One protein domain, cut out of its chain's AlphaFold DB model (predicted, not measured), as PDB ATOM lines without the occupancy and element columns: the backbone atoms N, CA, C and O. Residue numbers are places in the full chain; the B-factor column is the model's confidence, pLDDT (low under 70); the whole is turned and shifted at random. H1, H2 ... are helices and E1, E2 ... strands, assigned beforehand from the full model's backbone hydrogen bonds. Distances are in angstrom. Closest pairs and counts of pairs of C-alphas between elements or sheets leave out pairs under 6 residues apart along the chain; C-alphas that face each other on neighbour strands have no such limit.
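AT A GLANCE: This is residues 118 to 170 of the 179 residues of an uncharacterized protein of Streptomyces sp. SID8354 (UniProt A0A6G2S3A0). A two-stranded hairpin, E1 and E2, makes one long side of an elongated frame, and the longest helix, H2, makes the other, with a gap between them. H4 covers one side of that gap and packs on H2; the short helix H1 lies at one end near E1, and H3 with the link of residues 138 to 143 closes the other end. The printed part has 53 residues, with four named helices and two named strands in the order H1, H2, H3, E1, E2, H4; the sheet's order is E1 - E2, antiparallel, and the class is mixed, helices and strands. The whole is compact, with a radius of gyration of the C-alphas of 11.1 A, yet its outline is elongated, 36 by 18 by 14 A.

IN THESE COORDINATES: Begin with the sheet: find C-alpha 149 at (-43.000, -37.173, 35.192), where E1, residues 149 to 154, starts its 14.1 A. E2, residues 157 to 162, comes back over 15.4 A, and H4, residues 163 to 169, follows it directly, 9.9 A long and ending at C-alpha 169 at (-57.143, -41.815, 36.846). Go back to C-alpha 118 at (-63.179, -29.731, 30.121) for H1, residues 118 to 122, 6.2 A long. H2, residues 124 to 137, runs 19.9 A, and H3, residues 144 to 147, is 5.4 A long.

HOW THE PARTS SIT: Look first at the hairpin of E1 and E2, antiparallel with 143 degrees between their directions; N 152 and O 159 are 2.8 A apart and N 161 and O 150 2.9 A, both within hydrogen-bond range. H2 is apart from E1 and from E2. H4 touches H2 at a steep tilt of 46 degrees, opposite ways, with the C-alphas of Val 131 and Ala 163 closest at 5.5 A. H3 touches H4, the closest C-alphas being those of Trp 146 and Ala 163, 5.0 A apart. H2 touches H3 with residues 134 to 137 alone, closest at the C-alphas of Ala 134 and Val 145, 5.6 A. H1 and H2 meet only through their link, while the closest C-alphas of H1 and E1, those of Glu 120 and Trp 154, are 6.0 A apart. In H1, H2 and H4 every O i to N i+4 pair is within hydrogen-bond range; H3 is too short for such a pair.

THE WHOLE: The two C-alphas farthest apart are those of Ala 118 and Thr 140, 35.8 A. The printed part has no cut, and no link is long: the link from H2 to H3 is short, with 6 residues, and the others are tight. The mean pLDDT of the printed part is 92.6, and no printed residue is under 70.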
ATOM      1  N   ALA A 118     -63.013 -29.694  31.575       94.75
ATOM      2  CA  ALA A 118     -63.179 -29.731  30.121       94.75
ATOM      3  C   ALA A 118     -61.879 -30.133  29.396       94.75
ATOM      4  O   ALA A 118     -61.912 -30.948  28.474       94.75
ATOM      5  N   ASP A 119     -60.732 -29.612  29.843       92.06
ATOM      6  CA  ASP A 119     -59.420 -29.928  29.261       92.06
ATOM      7  C   ASP A 119     -59.062 -31.409  29.438       92.06
ATOM      8  O   ASP A 119     -58.544 -32.043  28.521       92.06
ATOM      9  N   GLU A 120     -59.365 -31.998  30.600       91.69
ATOM     10  CA  GLU A 120     -59.084 -33.417  30.833       91.69
ATOM     11  C   GLU A 120     -59.919 -34.338  29.956       91.69
ATOM     12  O   GLU A 120     -59.356 -35.263  29.366       91.69
ATOM     13  N   ILE A 121     -61.206 -34.029  29.797       94.62
ATOM     14  CA  ILE A 121     -62.114 -34.761  28.916       94.62
ATOM     15  C   ILE A 121     -61.644 -34.658  27.460       94.62
ATOM     16  O   ILE A 121     -61.514 -35.679  26.781       94.62
ATOM     17  N   ARG A 122     -61.304 -33.451  26.983       93.44
ATOM     18  CA  ARG A 122     -60.795 -33.233  25.614       93.44
ATOM     19  C   ARG A 122     -59.482 -33.974  25.353       93.44
ATOM     20  O   ARG A 122     -59.274 -34.489  24.259       93.44
ATOM     21  N   SER A 123     -58.613 -34.074  26.355       93.19
ATOM     22  CA  SER A 123     -57.319 -34.753  26.244       93.19
ATOM     23  C   SER A 123     -57.374 -36.272  26.483       93.19
ATOM     24  O   SER A 123     -56.312 -36.889  26.601       93.19
ATOM     25  N   TRP A 124     -58.557 -36.901  26.560       94.56
ATOM     26  CA  TRP A 124     -58.677 -38.346  26.823       94.56
ATOM     27  C   TRP A 124     -57.839 -39.207  25.866       94.56
ATOM     28  O   TRP A 124     -57.134 -40.118  26.304       94.56
ATOM     29  N   ASP A 125     -57.878 -38.894  24.568       93.25
ATOM     30  CA  ASP A 125     -57.134 -39.601  23.518       93.25
ATOM     31  C   ASP A 125     -55.616 -39.488  23.723       93.25
ATOM     32  O   ASP A 125     -54.916 -40.492  23.870       93.25
ATOM     33  N   GLN A 126     -55.123 -38.255  23.863       94.06
ATOM     34  CA  GLN A 126     -53.712 -37.969  24.110       94.06
ATOM     35  C   GLN A 126     -53.193 -38.695  25.361       94.06
ATOM     36  O   GLN A 126     -52.101 -39.268  25.340       94.06
ATOM     37  N   ARG A 127     -53.967 -38.675  26.453       94.25
ATOM     38  CA  ARG A 127     -53.587 -39.284  27.738       94.25
ATOM     39  C   ARG A 127     -53.643 -40.805  27.687       94.25
ATOM     40  O   ARG A 127     -52.728 -41.448  28.194       94.25
ATOM     41  N   SER A 128     -54.640 -41.369  27.006       95.44
ATOM     42  CA  SER A 128     -54.677 -42.802  26.693       95.44
ATOM     43  C   SER A 128     -53.418 -43.218  25.925       95.44
ATOM     44  O   SER A 128     -52.778 -44.204  26.279       95.44
ATOM     45  N   GLY A 129     -52.985 -42.409  24.954       94.69
ATOM     46  CA  GLY A 129     -51.748 -42.635  24.209       94.69
ATOM     47  C   GLY A 129     -50.478 -42.605  25.069       94.69
ATOM     48  O   GLY A 129     -49.540 -43.340  24.780       94.69
ATOM     49  N   VAL A 130     -50.423 -41.803  26.139       94.62
ATOM     50  CA  VAL A 130     -49.292 -41.836  27.090       94.62
ATOM     51  C   VAL A 130     -49.235 -43.179  27.814       94.62
ATOM     52  O   VAL A 130     -48.163 -43.773  27.889       94.62
ATOM     53  N   VAL A 131     -50.378 -43.671  28.299       94.81
ATOM     54  CA  VAL A 131     -50.468 -44.964  28.996       94.81
ATOM     55  C   VAL A 131     -50.092 -46.118  28.065       94.81
ATOM     56  O   VAL A 131     -49.326 -46.997  28.451       94.81
ATOM     57  N   LEU A 132     -50.577 -46.096  26.820       93.94
ATOM     58  CA  LEU A 132     -50.234 -47.110  25.820       93.94
ATOM     59  C   LEU A 132     -48.738 -47.099  25.479       93.94
ATOM     60  O   LEU A 132     -48.115 -48.154  25.495       93.94
ATOM     61  N   ARG A 133     -48.139 -45.920  25.261       93.44
ATOM     62  CA  ARG A 133     -46.695 -45.810  24.990       93.44
ATOM     63  C   ARG A 133     -45.837 -46.260  26.168       93.44
ATOM     64  O   ARG A 133     -44.814 -46.894  25.947       93.44
ATOM     65  N   ALA A 134     -46.237 -45.956  27.404       93.50
ATOM     66  CA  ALA A 134     -45.525 -46.439  28.587       93.50
ATOM     67  C   ALA A 134     -45.565 -47.972  28.666       93.50
ATOM     68  O   ALA A 134     -44.538 -48.600  28.895       93.50
ATOM     69  N   ARG A 135     -46.725 -48.578  28.381       91.81
ATOM     70  CA  ARG A 135     -46.865 -50.036  28.291       91.81
ATOM     71  C   ARG A 135     -45.982 -50.645  27.201       91.81
ATOM     72  O   ARG A 135     -45.382 -51.684  27.437       91.81
ATOM     73  N   GLU A 136     -45.927 -50.038  26.019       91.44
ATOM     74  CA  GLU A 136     -45.086 -50.512  24.909       91.44
ATOM     75  C   GLU A 136     -43.587 -50.335  25.199       91.44
ATOM     76  O   GLU A 136     -42.777 -51.168  24.798       91.44
ATOM     77  N   GLY A 137     -43.217 -49.266  25.910       90.31
ATOM     78  CA  GLY A 137     -41.834 -48.945  26.260       90.31
ATOM     79  C   GLY A 137     -41.254 -49.765  27.416       90.31
ATOM     80  O   GLY A 137     -40.034 -49.870  27.524       90.31
ATOM     81  N   ASP A 138     -42.088 -50.380  28.258       91.56
ATOM     82  CA  ASP A 138     -41.660 -51.174  29.423       91.56
ATOM     83  C   ASP A 138     -41.291 -52.621  29.048       91.56
ATOM     84  O   ASP A 138     -41.755 -53.591  29.647       91.56
ATOM     85  N   SER A 139     -40.462 -52.783  28.015       83.06
ATOM     86  CA  SER A 139     -40.066 -54.098  27.479       83.06
ATOM     87  C   SER A 139     -39.303 -54.977  28.480       83.06
ATOM     88  O   SER A 139     -39.328 -56.200  28.371       83.06
ATOM     89  N   THR A 140     -38.638 -54.362  29.461       82.81
ATOM     90  CA  THR A 140     -37.861 -55.043  30.507       82.81
ATOM     91  C   THR A 140     -38.666 -55.293  31.783       82.81
ATOM     92  O   THR A 140     -38.187 -56.007  32.664       82.81
ATOM     93  N   GLY A 141     -39.862 -54.702  31.910       83.00
ATOM     94  CA  GLY A 141     -40.697 -54.769  33.114       83.00
ATOM     95  C   GLY A 141     -40.090 -54.077  34.339       83.00
ATOM     96  O   GLY A 141     -40.511 -54.341  35.464       83.00
ATOM     97  N   ASN A 142     -39.078 -53.224  34.151       85.94
ATOM     98  CA  ASN A 142     -38.409 -52.527  35.251       85.94
ATOM     99  C   ASN A 142     -39.212 -51.318  35.765       85.94
ATOM    100  O   ASN A 142     -38.852 -50.726  36.783       85.94
ATOM    101  N   GLY A 143     -40.292 -50.941  35.072       87.88
ATOM    102  CA  GLY A 143     -41.231 -49.928  35.526       87.88
ATOM    103  C   GLY A 143     -40.747 -48.483  35.378       87.88
ATOM    104  O   GLY A 143     -41.480 -47.564  35.746       87.88
ATOM    105  N   GLN A 144     -39.544 -48.238  34.849       89.50
ATOM    106  CA  GLN A 144     -38.940 -46.900  34.830       89.50
ATOM    107  C   GLN A 144     -39.744 -45.918  33.968       89.50
ATOM    108  O   GLN A 144     -40.026 -44.798  34.399       89.50
ATOM    109  N   VAL A 145     -40.192 -46.363  32.791       91.25
ATOM    110  CA  VAL A 145     -41.022 -45.566  31.870       91.25
ATOM    111  C   VAL A 145     -42.359 -45.145  32.488       91.25
ATOM    112  O   VAL A 145     -42.909 -44.101  32.143       91.25
ATOM    113  N   TRP A 146     -42.871 -45.910  33.456       94.81
ATOM    114  CA  TRP A 146     -44.105 -45.572  34.162       94.81
ATOM    115  C   TRP A 146     -43.940 -44.433  35.160       94.81
ATOM    116  O   TRP A 146     -44.949 -43.830  35.515       94.81
ATOM    117  N   GLN A 147     -42.709 -44.153  35.601       93.31
ATOM    118  CA  GLN A 147     -42.375 -43.135  36.601       93.31
ATOM    119  C   GLN A 147     -41.963 -41.793  35.983       93.31
ATOM    120  O   GLN A 147     -41.753 -40.818  36.710       93.31
ATOM    121  N   GLU A 148     -41.856 -41.714  34.654       91.25
ATOM    122  CA  GLU A 148     -41.533 -40.470  33.961       91.25
ATOM    123  C   GLU A 148     -42.591 -39.402  34.230       91.25
ATOM    124  O   GLU A 148     -43.766 -39.551  33.890       91.25
ATOM    125  N   ARG A 149     -42.149 -38.297  34.825       94.31
ATOM    126  CA  ARG A 149     -43.000 -37.173  35.192       94.31
ATOM    127  C   ARG A 149     -43.155 -36.206  34.027       94.31
ATOM    128  O   ARG A 149     -42.167 -35.788  33.428       94.31
ATOM    129  N   ARG A 150     -44.395 -35.823  33.731       94.56
ATOM    130  CA  ARG A 150     -44.743 -34.852  32.687       94.56
ATOM    131  C   ARG A 150     -45.839 -33.920  33.186       94.56
ATOM    132  O   ARG A 150     -46.614 -34.277  34.075       94.56
ATOM    133  N   GLU A 151     -45.868 -32.713  32.641       95.38
ATOM    134  CA  GLU A 151     -46.850 -31.706  33.023       95.38
ATOM    135  C   GLU A 151     -48.177 -31.926  32.285       95.38
ATOM    136  O   GLU A 151     -48.205 -32.192  31.081       95.38
ATOM    137  N   TYR A 152     -49.284 -31.806  33.013       93.19
ATOM    138  CA  TYR A 152     -50.642 -31.913  32.492       93.19
ATOM    139  C   TYR A 152     -51.540 -30.855  33.127       93.19
ATOM    140  O   TYR A 152     -51.289 -30.402  34.239       93.19
ATOM    141  N   ARG A 153     -52.654 -30.531  32.464       90.88
ATOM    142  CA  ARG A 153     -53.778 -29.846  33.113       90.88
ATOM    143  C   ARG A 153     -54.774 -30.852  33.675       90.88
ATOM    144  O   ARG A 153     -55.324 -31.654  32.923       90.88
ATOM    145  N   TRP A 154     -55.029 -30.820  34.975       90.94
ATOM    146  CA  TRP A 154     -55.983 -31.710  35.633       90.94
ATOM    147  C   TRP A 154     -56.844 -30.925  36.610       90.94
ATOM    148  O   TRP A 154     -56.307 -30.228  37.472       90.94
ATOM    149  N   ASN A 155     -58.171 -31.025  36.476       88.56
ATOM    150  CA  ASN A 155     -59.109 -30.205  37.244       88.56
ATOM    151  C   ASN A 155     -58.693 -28.711  37.296       88.56
ATOM    152  O   ASN A 155     -58.575 -28.119  38.368       88.56
ATOM    153  N   GLY A 156     -58.375 -28.122  36.138       86.44
ATOM    154  CA  GLY A 156     -57.986 -26.709  36.008       86.44
ATOM    155  C   GLY A 156     -56.583 -26.342  36.507       86.44
ATOM    156  O   GLY A 156     -56.150 -25.215  36.291       86.44
ATOM    157  N   ASN A 157     -55.848 -27.271  37.122       91.50
ATOM    158  CA  ASN A 157     -54.518 -27.019  37.672       91.50
ATOM    159  C   ASN A 157     -53.422 -27.639  36.803       91.50
ATOM    160  O   ASN A 157     -53.615 -28.712  36.229       91.50
ATOM    161  N   GLN A 158     -52.252 -27.002  36.755       94.12
ATOM    162  CA  GLN A 158     -51.034 -27.657  36.279       94.12
ATOM    163  C   GLN A 158     -50.576 -28.676  37.321       94.12
ATOM    164  O   GLN A 158     -50.414 -28.359  38.498       94.12
ATOM    165  N   VAL A 159     -50.395 -29.917  36.885       94.31
ATOM    166  CA  VAL A 159     -49.968 -31.034  37.723       94.31
ATOM    167  C   VAL A 159     -48.840 -31.786  37.043       94.31
ATOM    168  O   VAL A 159     -48.803 -31.913  35.819       94.31
ATOM    169  N   LEU A 160     -47.939 -32.327  37.850       96.94
ATOM    170  CA  LEU A 160     -46.884 -33.207  37.382       96.94
ATOM    171  C   LEU A 160     -47.316 -34.651  37.645       96.94
ATOM    172  O   LEU A 160     -47.342 -35.087  38.795       96.94
ATOM    173  N   PHE A 161     -47.685 -35.375  36.592       96.44
ATOM    174  CA  PHE A 161     -48.124 -36.768  36.687       96.44
ATOM    175  C   PHE A 161     -47.183 -37.699  35.949       96.44
ATOM    176  O   PHE A 161     -46.526 -37.332  34.975       96.44
ATOM    177  N   THR A 162     -47.152 -38.932  36.430       97.12
ATOM    178  CA  THR A 162     -46.529 -40.052  35.742       97.12
ATOM    179  C   THR A 162     -47.531 -40.762  34.826       97.12
ATOM    180  O   THR A 162     -48.748 -40.566  34.932       97.12
ATOM    181  N   ALA A 163     -47.050 -41.633  33.936       95.62
ATOM    182  CA  ALA A 163     -47.941 -42.493  33.154       95.62
ATOM    183  C   ALA A 163     -48.773 -43.423  34.059       95.62
ATOM    184  O   ALA A 163     -49.933 -43.705  33.755       95.62
ATOM    185  N   LEU A 164     -48.217 -43.841  35.204       95.00
ATOM    186  CA  LEU A 164     -48.937 -44.622  36.208       95.00
ATOM    187  C   LEU A 164     -50.062 -43.816  36.875       95.00
ATOM    188  O   LEU A 164     -51.158 -44.342  37.078       95.00
ATOM    189  N   ASP A 165     -49.828 -42.540  37.184       96.12
ATOM    190  CA  ASP A 165     -50.865 -41.661  37.738       96.12
ATOM    191  C   ASP A 165     -52.022 -41.472  36.753       96.12
ATOM    192  O   ASP A 165     -53.188 -41.532  37.149       96.12
ATOM    193  N   LEU A 166     -51.714 -41.303  35.462       95.38
ATOM    194  CA  LEU A 166     -52.730 -41.250  34.411       95.38
ATOM    195  C   LEU A 166     -53.505 -42.565  34.305       95.38
ATOM    196  O   LEU A 166     -54.731 -42.532  34.278       95.38
ATOM    197  N   ALA A 167     -52.823 -43.713  34.303       93.69
ATOM    198  CA  ALA A 167     -53.468 -45.024  34.224       93.69
ATOM    199  C   ALA A 167     -54.421 -45.286  35.402       93.69
ATOM    200  O   ALA A 167     -55.467 -45.897  35.226       93.69
ATOM    201  N   ARG A 168     -54.102 -44.782  36.601       93.44
ATOM    202  CA  ARG A 168     -54.990 -44.874  37.773       93.44
ATOM    203  C   ARG A 168     -56.221 -43.974  37.663       93.44
ATOM    204  O   ARG A 168     -57.266 -44.300  38.214       93.44
ATOM    205  N   ARG A 169     -56.088 -42.834  36.983       94.75
ATOM    206  CA  ARG A 169     -57.143 -41.815  36.846       94.75
ATOM    207  C   ARG A 169     -58.065 -42.057  35.659       94.75
ATOM    208  O   ARG A 169     -59.204 -41.590  35.678       94.75
ATOM    209  N   LEU A 170     -57.578 -42.759  34.642       94.56
ATOM    210  CA  LEU A 170     -58.343 -43.167  33.473       94.56
ATOM    211  C   LEU A 170     -58.867 -44.591  33.677       94.56
ATOM    212  O   LEU A 170     -58.117 -45.555  33.572       94.56
TER     213      LEU A 170